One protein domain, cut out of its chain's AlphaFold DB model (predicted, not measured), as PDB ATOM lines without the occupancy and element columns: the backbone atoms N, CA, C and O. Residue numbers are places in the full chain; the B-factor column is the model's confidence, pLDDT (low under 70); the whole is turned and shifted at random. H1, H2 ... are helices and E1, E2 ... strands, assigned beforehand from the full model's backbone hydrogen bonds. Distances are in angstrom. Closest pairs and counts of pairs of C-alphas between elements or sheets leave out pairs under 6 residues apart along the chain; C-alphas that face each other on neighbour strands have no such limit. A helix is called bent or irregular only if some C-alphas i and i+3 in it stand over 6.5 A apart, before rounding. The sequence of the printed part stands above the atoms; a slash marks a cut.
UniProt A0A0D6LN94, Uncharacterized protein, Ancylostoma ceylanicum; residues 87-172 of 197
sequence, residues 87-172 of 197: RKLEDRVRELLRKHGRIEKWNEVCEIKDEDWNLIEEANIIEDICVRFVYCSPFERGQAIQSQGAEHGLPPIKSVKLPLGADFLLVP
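This is residues 87 to 172 of the 197 residues of an uncharacterized protein of Ancylostoma ceylanicum (UniProt A0A0D6LN94). A small twisted sheet of four strands has three helices, H1, H2 and H3, grouped along it and grazing it, while H4 is held well away from this body at the far end of a wide loop. Residues 133 to 138 lead out to H4 and residues 152 to 159 lead back to the sheet, with open space between H4 and the rest. The printed part has 86 residues, with four named helices and four named strands in the order H1 E1 E2 H2 H3 H4 E3 E4; the class is mixed, helices and strands. The sheet runs E2 E1 E4 E3, antiparallel throughout. The whole is only just compact, close to loose, with a radius of gyration of the C-alphas of 13.9 A and spans of 39 by 30 by 19 A.

Find C-alpha 87 at (135.812, 108.679, 192.992); from there H1, residues 87 to 100, runs 19.7 A. Next come E1, residues 102 to 104, and E2, residues 109 to 111. H2, residues 114 to 122, is 12.5 A long, and H3, residues 125 to 132, follows. Look for H4, residues 139 to 151, from C-alpha 139 at (124.687, 89.929, 189.760); it is irregular, with C-alphas 147 and 150 9.5 A apart. E3, residues 160 to 164, and E4, residues 167 to 171, come last, and E4 ends at C-alpha 171 at (117.549, 111.333, 189.775).

Begin with the sheet, whose strands' lines turn by 103 degrees from edge to edge. E1 and E2 form a hairpin, with N 103 and O 110 2.8 A apart, within hydrogen-bond range. Inner strands E1 and E4 are antiparallel neighbours, with N 104 and O 168 at 2.8 A. The hairpin E3 and E4 has N 169 and O 162 at 2.7 A. H1 only grazes the sheet with residues 93 to 100; its closest C-alphas to E4 are Leu 97 and Val 171, 7.2 A. H2 only grazes it with residues 116 to 120, and H3 with residues 125 to 129. H1 touches H3 with residues 89 to 94 alone, closest at the C-alphas of Glu 90 and Ile 126, 6.2 A, opposite ways at a steep tilt of 68 degrees, only just short of about perpendicular. H2 and H3 are close but not clearly touching, their closest C-alphas being those of Ile 120 and Ile 126, 7.1 A. H4 is not on the sheet and is apart from H1, H2 and H3. Each O i to N i+4 pair is within hydrogen-bond range in H1, H2 and H3, and 7 of 9 in H4.

The C-alphas of Asn 107 and Phe 139, 39.5 A apart, are the two farthest from each other. Residues 135 to 140 stand free, as do residues 146 to 151 of H4. The printed part has no cut and no long link. Its mean pLDDT is 85.7; look for low confidence, under 70, at residues 149 to 153.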
ATOM      1  N   ARG A  87     135.707 107.651 194.044       93.25
ATOM      2  CA  ARG A  87     135.812 108.679 192.992       93.25
ATOM      3  C   ARG A  87     135.263 108.203 191.644       93.25
ATOM      4  O   ARG A  87     134.579 108.948 190.955       93.25
ATOM      5  N   LYS A  88     135.528 106.946 191.259       91.12
ATOM      6  CA  LYS A  88     134.987 106.378 190.008       91.12
ATOM      7  C   LYS A  88     133.472 106.214 190.066       91.12
ATOM      8  O   LYS A  88     132.815 106.331 189.033       91.12
ATOM      9  N   LEU A  89     132.942 105.945 191.258       89.81
ATOM     10  CA  LEU A  89     131.509 105.901 191.516       89.81
ATOM     11  C   LEU A  89     130.904 107.292 191.278       89.81
ATOM     12  O   LEU A  89     130.000 107.437 190.459       89.81
ATOM     13  N   GLU A  90     131.468 108.323 191.901       92.56
ATOM     14  CA  GLU A  90     131.005 109.700 191.727       92.56
ATOM     15  C   GLU A  90     131.117 110.190 190.281       92.56
ATOM     16  O   GLU A  90     130.151 110.724 189.742       92.56
ATOM     17  N   ASP A  91     132.252 109.960 189.611       92.06
ATOM     18  CA  ASP A  91     132.456 110.325 188.202       92.06
ATOM     19  C   ASP A  91     131.376 109.709 187.309       92.06
ATOM     20  O   ASP A  91     130.842 110.351 186.400       92.06
ATOM     21  N   ARG A  92     131.011 108.456 187.593       88.81
ATOM     22  CA  ARG A  92     129.966 107.755 186.857       88.81
ATOM     23  C   ARG A  92     128.580 108.319 187.164       88.81
ATOM     24  O   ARG A  92     127.773 108.435 186.241       88.81
ATOM     25  N   VAL A  93     128.293 108.693 188.413       90.31
ATOM     26  CA  VAL A  93     127.055 109.415 188.761       90.31
ATOM     27  C   VAL A  93     126.996 110.750 188.023       90.31
ATOM     28  O   VAL A  93     125.976 111.026 187.394       90.31
ATOM     29  N   ARG A  94     128.084 111.534 188.012       92.06
ATOM     30  CA  ARG A  94     128.177 112.803 187.269       92.06
ATOM     31  C   ARG A  94     127.879 112.599 185.785       92.06
ATOM     32  O   ARG A  94     127.045 113.305 185.224       92.06
ATOM     33  N   GLU A  95     128.494 111.601 185.151       90.25
ATOM     34  CA  GLU A  95     128.253 111.283 183.738       90.25
ATOM     35  C   GLU A  95     126.782 110.927 183.464       90.25
ATOM     36  O   GLU A  95     126.186 111.399 182.493       90.25
ATOM     37  N   LEU A  96     126.181 110.096 184.317       87.88
ATOM     38  CA  LEU A  96     124.797 109.657 184.157       87.88
ATOM     39  C   LEU A  96     123.794 110.785 184.431       87.88
ATOM     40  O   LEU A  96     122.794 110.889 183.721       87.88
ATOM     41  N   LEU A  97     124.065 111.645 185.414       90.12
ATOM     42  CA  LEU A  97     123.250 112.825 185.699       90.12
ATOM     43  C   LEU A  97     123.324 113.851 184.572       90.12
ATOM     44  O   LEU A  97     122.286 114.380 184.198       90.12
ATOM     45  N   ARG A  98     124.492 114.067 183.952       89.88
ATOM     46  CA  ARG A  98     124.603 114.939 182.768       89.88
ATOM     47  C   ARG A  98     123.719 114.475 181.610       89.88
ATOM     48  O   ARG A  98     123.193 115.303 180.882       89.88
ATOM     49  N   LYS A  99     123.562 113.161 181.433       87.31
ATOM     50  CA  LYS A  99     122.789 112.583 180.318       87.31
ATOM     51  C   LYS A  99     121.295 112.449 180.607       87.31
ATOM     52  O   LYS A  99     120.493 112.437 179.679       87.31
ATOM     53  N   HIS A 100     120.926 112.242 181.868       87.00
ATOM     54  CA  HIS A 100     119.580 111.784 182.216       87.00
ATOM     55  C   HIS A 100     118.962 112.471 183.430       87.00
ATOM     56  O   HIS A 100     117.776 112.267 183.699       87.00
ATOM     57  N   GLY A 101     119.748 113.238 184.181       87.25
ATOM     58  CA  GLY A 101     119.253 114.053 185.274       87.25
ATOM     59  C   GLY A 101     118.381 115.182 184.740       87.25
ATOM     60  O   GLY A 101     118.604 115.706 183.649       87.25
ATOM     61  N   ARG A 102     117.347 115.522 185.500       91.25
ATOM     62  CA  ARG A 102     116.426 116.609 185.165       91.25
ATOM     63  C   ARG A 102     116.149 117.439 186.401       91.25
ATOM     64  O   ARG A 102     116.206 116.908 187.507       91.25
ATOM     65  N   ILE A 103     115.811 118.703 186.216       91.56
ATOM     66  CA  ILE A 103     115.425 119.601 187.300       91.56
ATOM     67  C   ILE A 103     113.954 119.917 187.148       91.56
ATOM     68  O   ILE A 103     113.510 120.363 186.094       91.56
ATOM     69  N   GLU A 104     113.204 119.652 188.201       90.56
ATOM     70  CA  GLU A 104     111.817 120.047 188.337       90.56
ATOM     71  C   GLU A 104     111.783 121.411 189.024       90.56
ATOM     72  O   GLU A 104     112.071 121.532 190.217       90.56
ATOM     73  N   LYS A 105     111.459 122.434 188.234       88.25
ATOM     74  CA  LYS A 105     111.109 123.769 188.718       88.25
ATOM     75  C   LYS A 105     109.594 123.836 188.907       88.25
ATOM     76  O   LYS A 105     108.869 122.940 188.477       88.25
ATOM     77  N   TRP A 106     109.109 124.928 189.492       77.88
ATOM     78  CA  TRP A 106     107.692 125.125 189.840       77.88
ATOM     79  C   TRP A 106     106.680 124.704 188.751       77.88
ATOM     80  O   TRP A 106     105.646 124.136 189.088       77.88
ATOM     81  N   ASN A 107     106.985 124.917 187.463       77.38
ATOM     82  CA  ASN A 107     106.071 124.610 186.352       77.38
ATOM     83  C   ASN A 107     106.652 123.705 185.250       77.38
ATOM     84  O   ASN A 107     105.916 123.324 184.341       77.38
ATOM     85  N   GLU A 108     107.946 123.379 185.279       88.19
ATOM     86  CA  GLU A 108     108.621 122.739 184.145       88.19
ATOM     87  C   GLU A 108     109.723 121.778 184.591       88.19
ATOM     88  O   GLU A 108     110.372 121.971 185.621       88.19
ATOM     89  N   VAL A 109     109.951 120.744 183.777       88.12
ATOM     90  CA  VAL A 109     111.069 119.816 183.941       88.12
ATOM     91  C   VAL A 109     112.107 120.115 182.866       88.12
ATOM     92  O   VAL A 109     111.880 119.837 181.688       88.12
ATOM     93  N   CYS A 110     113.247 120.657 183.278       87.75
ATOM     94  CA  CYS A 110     114.329 121.081 182.396       87.75
ATOM     95  C   CYS A 110     115.554 120.167 182.520       87.75
ATOM     96  O   CYS A 110     115.696 119.399 183.474       87.75
ATOM     97  N   GLU A 111     116.459 120.259 181.549       88.75
ATOM     98  CA  GLU A 111     117.806 119.695 181.670       88.75
ATOM     99  C   GLU A 111     118.651 120.513 182.659       88.75
ATOM    100  O   GLU A 111     118.368 121.687 182.907       88.75
ATOM    101  N   ILE A 112     119.674 119.877 183.236       88.31
ATOM    102  CA  ILE A 112     120.573 120.503 184.216       88.31
ATOM    103  C   ILE A 112     121.456 121.532 183.501       88.31
ATOM    104  O   ILE A 112     122.215 121.161 182.602       88.31
ATOM    105  N   LYS A 113     121.385 122.805 183.907       89.94
ATOM    106  CA  LYS A 113     122.245 123.879 183.387       89.94
ATOM    107  C   LYS A 113     123.528 124.003 184.210       89.94
ATOM    108  O   LYS A 113     123.638 123.440 185.297       89.94
ATOM    109  N   ASP A 114     124.498 124.771 183.718       88.31
ATOM    110  CA  ASP A 114     125.782 124.971 184.410       88.31
ATOM    111  C   ASP A 114     125.628 125.655 185.783       88.31
ATOM    112  O   ASP A 114     126.337 125.316 186.725       88.31
ATOM    113  N   GLU A 115     124.657 126.562 185.933       87.75
ATOM    114  CA  GLU A 115     124.319 127.185 187.224       87.75
ATOM    115  C   GLU A 115     123.864 126.143 188.255       87.75
ATOM    116  O   GLU A 115     124.285 126.172 189.411       87.75
ATOM    117  N   ASP A 116     123.053 125.179 187.817       89.56
ATOM    118  CA  ASP A 116     122.564 124.102 188.669       89.56
ATOM    119  C   ASP A 116     123.700 123.134 189.049       89.56
ATOM    120  O   ASP A 116     123.721 122.606 190.160       89.56
ATOM    121  N   TRP A 117     124.679 122.925 188.158       91.56
ATOM    122  CA  TRP A 117     125.876 122.127 188.452       91.56
ATOM    123  C   TRP A 117     126.737 122.733 189.555       91.56
ATOM    124  O   TRP A 117     127.236 121.986 190.394       91.56
ATOM    125  N   ASN A 118     126.877 124.060 189.594       90.81
ATOM    126  CA  ASN A 118     127.602 124.726 190.675       90.81
ATOM    127  C   ASN A 118     126.928 124.457 192.025       90.81
ATOM    128  O   ASN A 118     127.601 124.065 192.972       90.81
ATOM    129  N   LEU A 119     125.596 124.552 192.085       90.44
ATOM    130  CA  LEU A 119     124.833 124.238 193.298       90.44
ATOM    131  C   LEU A 119     124.961 122.763 193.704       90.44
ATOM    132  O   LEU A 119     125.058 122.458 194.891       90.44
ATOM    133  N   ILE A 120     124.965 121.843 192.734       91.31
ATOM    134  CA  ILE A 120     125.124 120.401 192.979       91.31
ATOM    135  C   ILE A 120     126.485 120.090 193.611       91.31
ATOM    136  O   ILE A 120     126.544 119.286 194.545       91.31
ATOM    137  N   GLU A 121     127.557 120.703 193.105       90.94
ATOM    138  CA  GLU A 121     128.915 120.497 193.617       90.94
ATOM    139  C   GLU A 121     129.127 121.228 194.955       90.94
ATOM    140  O   GLU A 121     129.638 120.626 195.893       90.94
ATOM    141  N   GLU A 122     128.654 122.471 195.110       90.81
ATOM    142  CA  GLU A 122     128.727 123.208 196.385       90.81
ATOM    143  C   GLU A 122     127.993 122.486 197.524       90.81
ATOM    144  O   GLU A 122     128.450 122.491 198.668       90.81
ATOM    145  N   ALA A 123     126.867 121.838 197.216       90.94
ATOM    146  CA  ALA A 123     126.082 121.083 198.185       90.94
ATOM    147  C   ALA A 123     126.514 119.609 198.335       90.94
ATOM    148  O   ALA A 123     125.850 118.868 199.059       90.94
ATOM    149  N   ASN A 124     127.591 119.162 197.669       91.94
ATOM    150  CA  ASN A 124     128.072 117.768 197.670       91.94
ATOM    151  C   ASN A 124     126.976 116.723 197.371       91.94
ATOM    152  O   ASN A 124     126.997 115.595 197.870       91.94
ATOM    153  N   ILE A 125     126.009 117.066 196.513       92.94
ATOM    154  CA  ILE A 125     124.847 116.202 196.239       92.94
ATOM    155  C   ILE A 125     125.276 114.883 195.581       92.94
ATOM    156  O   ILE A 125     124.612 113.862 195.750       92.94
ATOM    157  N   ILE A 126     126.389 114.872 194.844       93.12
ATOM    158  CA  ILE A 126     126.920 113.662 194.203       93.12
ATOM    159  C   ILE A 126     127.336 112.610 195.237       93.12
ATOM    160  O   ILE A 126     126.987 111.436 195.080       93.12
ATOM    161  N   GLU A 127     128.037 113.020 196.296       92.75
ATOM    162  CA  GLU A 127     128.411 112.133 197.400       92.75
ATOM    163  C   GLU A 127     127.150 111.633 198.117       92.75
ATOM    164  O   GLU A 127     126.976 110.432 198.323       92.75
ATOM    165  N   ASP A 128     126.198 112.532 198.361       92.88
ATOM    166  CA  ASP A 128     124.902 112.218 198.964       92.88
ATOM    167  C   ASP A 128     124.114 111.176 198.146       92.88
ATOM    168  O   ASP A 128     123.516 110.244 198.699       92.88
ATOM    169  N   ILE A 129     124.154 111.277 196.811       91.94
ATOM    170  CA  ILE A 129     123.606 110.274 195.891       91.94
ATOM    171  C   ILE A 129     124.303 108.928 196.076       91.94
ATOM    172  O   ILE A 129     123.620 107.905 196.211       91.94
ATOM    173  N   CYS A 130     125.634 108.924 196.101       91.62
ATOM    174  CA  CYS A 130     126.437 107.714 196.251       91.62
ATOM    175  C   CYS A 130     126.190 107.008 197.589       91.62
ATOM    176  O   CYS A 130     126.056 105.789 197.613       91.62
ATOM    177  N   VAL A 131     126.073 107.753 198.687       91.19
ATOM    178  CA  VAL A 131     125.920 107.184 200.033       91.19
ATOM    179  C   VAL A 131     124.486 106.733 200.305       91.19
ATOM    180  O   VAL A 131     124.263 105.670 200.882       91.19
ATOM    181  N   ARG A 132     123.488 107.532 199.911       90.44
ATOM    182  CA  ARG A 132     122.098 107.331 200.360       90.44
ATOM    183  C   ARG A 132     121.237 106.570 199.364       90.44
ATOM    184  O   ARG A 132     120.234 105.972 199.752       90.44
ATOM    185  N   PHE A 133     121.567 106.646 198.076       89.19
ATOM    186  CA  PHE A 133     120.657 106.223 197.014       89.19
ATOM    187  C   PHE A 133     121.228 105.138 196.109       89.19
ATOM    188  O   PHE A 133     120.438 104.379 195.539       89.19
ATOM    189  N   VAL A 134     122.551 105.045 195.974       87.62
ATOM    190  CA  VAL A 134     123.208 103.955 195.245       87.62
ATOM    191  C   VAL A 134     123.194 102.682 196.088       87.62
ATOM    192  O   VAL A 134     123.394 102.711 197.297       87.62
ATOM    193  N   TYR A 135     122.935 101.545 195.444       86.12
ATOM    194  CA  TYR A 135     122.920 100.245 196.110       86.12
ATOM    195  C   TYR A 135     123.455  99.141 195.197       86.12
ATOM    196  O   TYR A 135     123.319  99.191 193.970       86.12
ATOM    197  N   CYS A 136     124.021  98.102 195.807       83.62
ATOM    198  CA  CYS A 136     124.490  96.921 195.094       83.62
ATOM    199  C   CYS A 136     123.304  96.042 194.688       83.62
ATOM    200  O   CYS A 136     122.529  95.583 195.526       83.62
ATOM    201  N   SER A 137     123.151  95.799 193.387       79.06
ATOM    202  CA  SER A 137     122.118  94.900 192.873       79.06
ATOM    203  C   SER A 137     122.629  93.470 192.693       79.06
ATOM    204  O   SER A 137     123.821  93.305 192.431       79.06
ATOM    205  N   PRO A 138     121.742  92.453 192.696       83.31
ATOM    206  CA  PRO A 138     122.124  91.085 192.360       83.31
ATOM    207  C   PRO A 138     122.839  90.998 191.009       83.31
ATOM    208  O   PRO A 138     122.495  91.726 190.070       83.31
ATOM    209  N   PHE A 139     123.804  90.083 190.917       80.31
ATOM    210  CA  PHE A 139     124.687  89.929 189.760       80.31
ATOM    211  C   PHE A 139     123.916  89.773 188.440       80.31
ATOM    212  O   PHE A 139     124.147  90.531 187.500       80.31
ATOM    213  N   GLU A 140     122.922  88.883 188.405       82.12
ATOM    214  CA  GLU A 140     122.058  88.637 187.239       82.12
ATOM    215  C   GLU A 140     121.360  89.918 186.759       82.12
ATOM    216  O   GLU A 140     121.332  90.242 185.571       82.12
ATOM    217  N   ARG A 141     120.854  90.714 187.712       79.50
ATOM    218  CA  ARG A 141     120.199  91.997 187.439       79.50
ATOM    219  C   ARG A 141     121.195  92.990 186.840       79.50
ATOM    220  O   ARG A 141     120.793  93.832 186.037       79.50
ATOM    221  N   GLY A 142     122.445  92.982 187.299       77.62
ATOM    222  CA  GLY A 142     123.523  93.814 186.765       77.62
ATOM    223  C   GLY A 142     123.887  93.412 185.336       77.62
ATOM    224  O   GLY A 142     123.962  94.272 184.461       77.62
ATOM    225  N   GLN A 143     124.006  92.110 185.082       78.25
ATOM    226  CA  GLN A 143     124.327  91.550 183.770       78.25
ATOM    227  C   GLN A 143     123.233  91.826 182.726       78.25
ATOM    228  O   GLN A 143     123.546  92.196 181.598       78.25
ATOM    229  N   ALA A 144     121.953  91.726 183.103       78.56
ATOM    230  CA  ALA A 144     120.837  92.066 182.217       78.56
ATOM    231  C   ALA A 144     120.835  93.555 181.819       78.56
ATOM    232  O   ALA A 144     120.589  93.901 180.668       78.56
ATOM    233  N   ILE A 145     121.170  94.450 182.755       74.31
ATOM    234  CA  ILE A 145     121.328  95.875 182.434       74.31
ATOM    235  C   ILE A 145     122.552  96.112 181.540       74.31
ATOM    236  O   ILE A 145     122.508  96.971 180.665       74.31
ATOM    237  N   GLN A 146     123.641  95.369 181.735       70.75
ATOM    238  CA  GLN A 146     124.829  95.479 180.884       70.75
ATOM    239  C   GLN A 146     124.545  95.115 179.428       70.75
ATOM    240  O   GLN A 146     125.076  95.760 178.527       70.75
ATOM    241  N   SER A 147     123.732  94.083 179.200       75.06
ATOM    242  CA  SER A 147     123.427  93.594 177.857       75.06
ATOM    243  C   SER A 147     122.315  94.384 177.166       75.06
ATOM    244  O   SER A 147     122.411  94.621 175.966       75.06
ATOM    245  N   GLN A 148     121.276  94.789 177.903       71.38
ATOM    246  CA  GLN A 148     120.035  95.346 177.340       71.38
ATOM    247  C   GLN A 148     119.751  96.797 177.776       71.38
ATOM    248  O   GLN A 148     118.747  97.387 177.385       71.38
ATOM    249  N   GLY A 149     120.621  97.405 178.589       66.69
ATOM    250  CA  GLY A 149     120.468  98.786 179.044       66.69
ATOM    251  C   GLY A 149     119.209  99.005 179.890       66.69
ATOM    252  O   GLY A 149     118.882  98.219 180.781       66.69
ATOM    253  N   ALA A 150     118.499 100.106 179.631       61.84
ATOM    254  CA  ALA A 150     117.260 100.438 180.334       61.84
ATOM    255  C   ALA A 150     116.103  99.474 180.000       61.84
ATOM    256  O   ALA A 150     115.213  99.292 180.830       61.84
ATOM    257  N   GLU A 151     116.154  98.789 178.855       65.75
ATOM    258  CA  GLU A 151     115.096  97.911 178.326       65.75
ATOM    259  C   GLU A 151     115.224  96.445 178.771       65.75
ATOM    260  O   GLU A 151     114.597  95.552 178.219       65.75
ATOM    261  N   HIS A 152     115.998  96.190 179.822       66.75
ATOM    262  CA  HIS A 152     116.259  94.873 180.410       66.75
ATOM    263  C   HIS A 152     115.044  94.058 180.918       66.75
ATOM    264  O   HIS A 152     115.233  93.033 181.568       66.75
ATOM    265  N   GLY A 153     113.803  94.516 180.718       68.25
ATOM    266  CA  GLY A 153     112.571  93.791 181.072       68.25
ATOM    267  C   GLY A 153     112.302  93.586 182.571       68.25
ATOM    268  O   GLY A 153     111.256  93.060 182.944       68.25
ATOM    269  N   LEU A 154     113.217  94.001 183.452       73.56
ATOM    270  CA  LEU A 154     113.062  93.888 184.903       73.56
ATOM    271  C   LEU A 154     112.308  95.100 185.470       73.56
ATOM    272  O   LEU A 154     112.365  96.183 184.882       73.56
ATOM    273  N   PRO A 155     111.639  94.965 186.636       76.81
ATOM    274  CA  PRO A 155     110.783  96.020 187.171       76.81
ATOM    275  C   PRO A 155     111.527  97.357 187.276       76.81
ATOM    276  O   PRO A 155     112.676  97.372 187.753       76.81
ATOM    277  N   PRO A 156     110.904  98.467 186.833       75.56
ATOM    278  CA  PRO A 156     111.550  99.766 186.793       75.56
ATOM    279  C   PRO A 156     111.863 100.245 188.208       75.56
ATOM    280  O   PRO A 156     111.104 100.050 189.156       75.56
ATOM    281  N   ILE A 157     113.020 100.881 188.350       78.62
ATOM    282  CA  ILE A 157     113.474 101.411 189.630       78.62
ATOM    283  C   ILE A 157     112.889 102.814 189.795       78.62
ATOM    284  O   ILE A 157     113.046 103.654 188.909       78.62
ATOM    285  N   LYS A 158     112.254 103.082 190.942       84.12
ATOM    286  CA  LYS A 158     111.669 104.393 191.250       84.12
ATOM    287  C   LYS A 158     112.741 105.492 191.232       84.12
ATOM    288  O   LYS A 158     113.815 105.317 191.814       84.12
ATOM    289  N   SER A 159     112.442 106.604 190.563       87.44
ATOM    290  CA  SER A 159     113.250 107.825 190.602       87.44
ATOM    291  C   SER A 159     113.158 108.508 191.968       87.44
ATOM    292  O   SER A 159     112.202 108.315 192.723       87.44
ATOM    293  N   VAL A 160     114.176 109.298 192.290       90.31
ATOM    294  CA  VAL A 160     114.263 110.064 193.538       90.31
ATOM    295  C   VAL A 160     114.257 111.546 193.206       90.31
ATOM    296  O   VAL A 160     114.841 111.948 192.203       90.31
ATOM    297  N   LYS A 161     113.599 112.341 194.050       91.81
ATOM    298  CA  LYS A 161     113.652 113.803 194.002       91.81
ATOM    299  C   LYS A 161     114.528 114.292 195.150       91.81
ATOM    300  O   LYS A 161     114.282 113.900 196.291       91.81
ATOM    301  N   LEU A 162     115.535 115.101 194.851       91.50
ATOM    302  CA  LEU A 162     116.428 115.711 195.836       91.50
ATOM    303  C   LEU A 162     116.223 117.224 195.836       91.50
ATOM    304  O   LEU A 162     116.065 117.789 194.758       91.50
ATOM    305  N   PRO A 163     116.204 117.887 197.000       90.56
ATOM    306  CA  PRO A 163     116.107 119.340 197.045       90.56
ATOM    307  C   PRO A 163     117.383 119.979 196.479       90.56
ATOM    308  O   PRO A 163     118.489 119.572 196.831       90.56
ATOM    309  N   LEU A 164     117.220 120.986 195.625       88.19
ATOM    310  CA  LEU A 164     118.282 121.813 195.058       88.19
ATOM    311  C   LEU A 164     117.883 123.287 195.222       88.19
ATOM    312  O   LEU A 164     117.336 123.918 194.318       88.19
ATOM    313  N   GLY A 165     118.086 123.823 196.427       84.44
ATOM    314  CA  GLY A 165     117.615 125.162 196.784       84.44
ATOM    315  C   GLY A 165     116.087 125.248 196.752       84.44
ATOM    316  O   GLY A 165     115.420 124.635 197.584       84.44
ATOM    317  N   ALA A 166     115.544 126.016 195.805       84.62
ATOM    318  CA  ALA A 166     114.100 126.149 195.590       84.62
ATOM    319  C   ALA A 166     113.520 125.105 194.612       84.62
ATOM    320  O   ALA A 166     112.301 124.942 194.556       84.62
ATOM    321  N   ASP A 167     114.380 124.402 193.871       90.44
ATOM    322  CA  ASP A 167     114.007 123.427 192.843       90.44
ATOM    323  C   ASP A 167     114.270 121.983 193.320       90.44
ATOM    324  O   ASP A 167     114.824 121.750 194.399       90.44
ATOM    325  N   PHE A 168     113.892 120.984 192.511       91.69
ATOM    326  CA  PHE A 168     114.174 119.572 192.787       91.69
ATOM    327  C   PHE A 168     114.991 118.906 191.677       91.69
ATOM    328  O   PHE A 168     114.604 118.901 190.511       91.69
ATOM    329  N   LEU A 169     116.081 118.237 192.047       92.00
ATOM    330  CA  LEU A 169     116.835 117.351 191.169       92.00
ATOM    331  C   LEU A 169     116.146 115.982 191.082       92.00
ATOM    332  O   LEU A 169     116.053 115.238 192.062       92.00
ATOM    333  N   LEU A 170     115.696 115.620 189.885       91.69
ATOM    334  CA  LEU A 170     115.150 114.310 189.559       91.69
ATOM    335  C   LEU A 170     116.283 113.365 189.155       91.69
ATOM    336  O   LEU A 170     116.851 113.469 188.067       91.69
ATOM    337  N   VAL A 171     116.567 112.392 190.019       89.25
ATOM    338  CA  VAL A 171     117.549 111.333 189.775       89.25
ATOM    339  C   VAL A 171     116.825 110.084 189.263       89.25
ATOM    340  O   VAL A 171     116.052 109.465 190.010       89.25
ATOM    341  N   PRO A 172     117.052 109.662 188.004       84.88
ATOM    342  CA  PRO A 172     116.443 108.451 187.471       84.88
ATOM    343  C   PRO A 172     116.873 107.212 188.255       84.88
ATOM    344  O   PRO A 172     118.035 107.054 188.637       84.88
TER     345      PRO A 172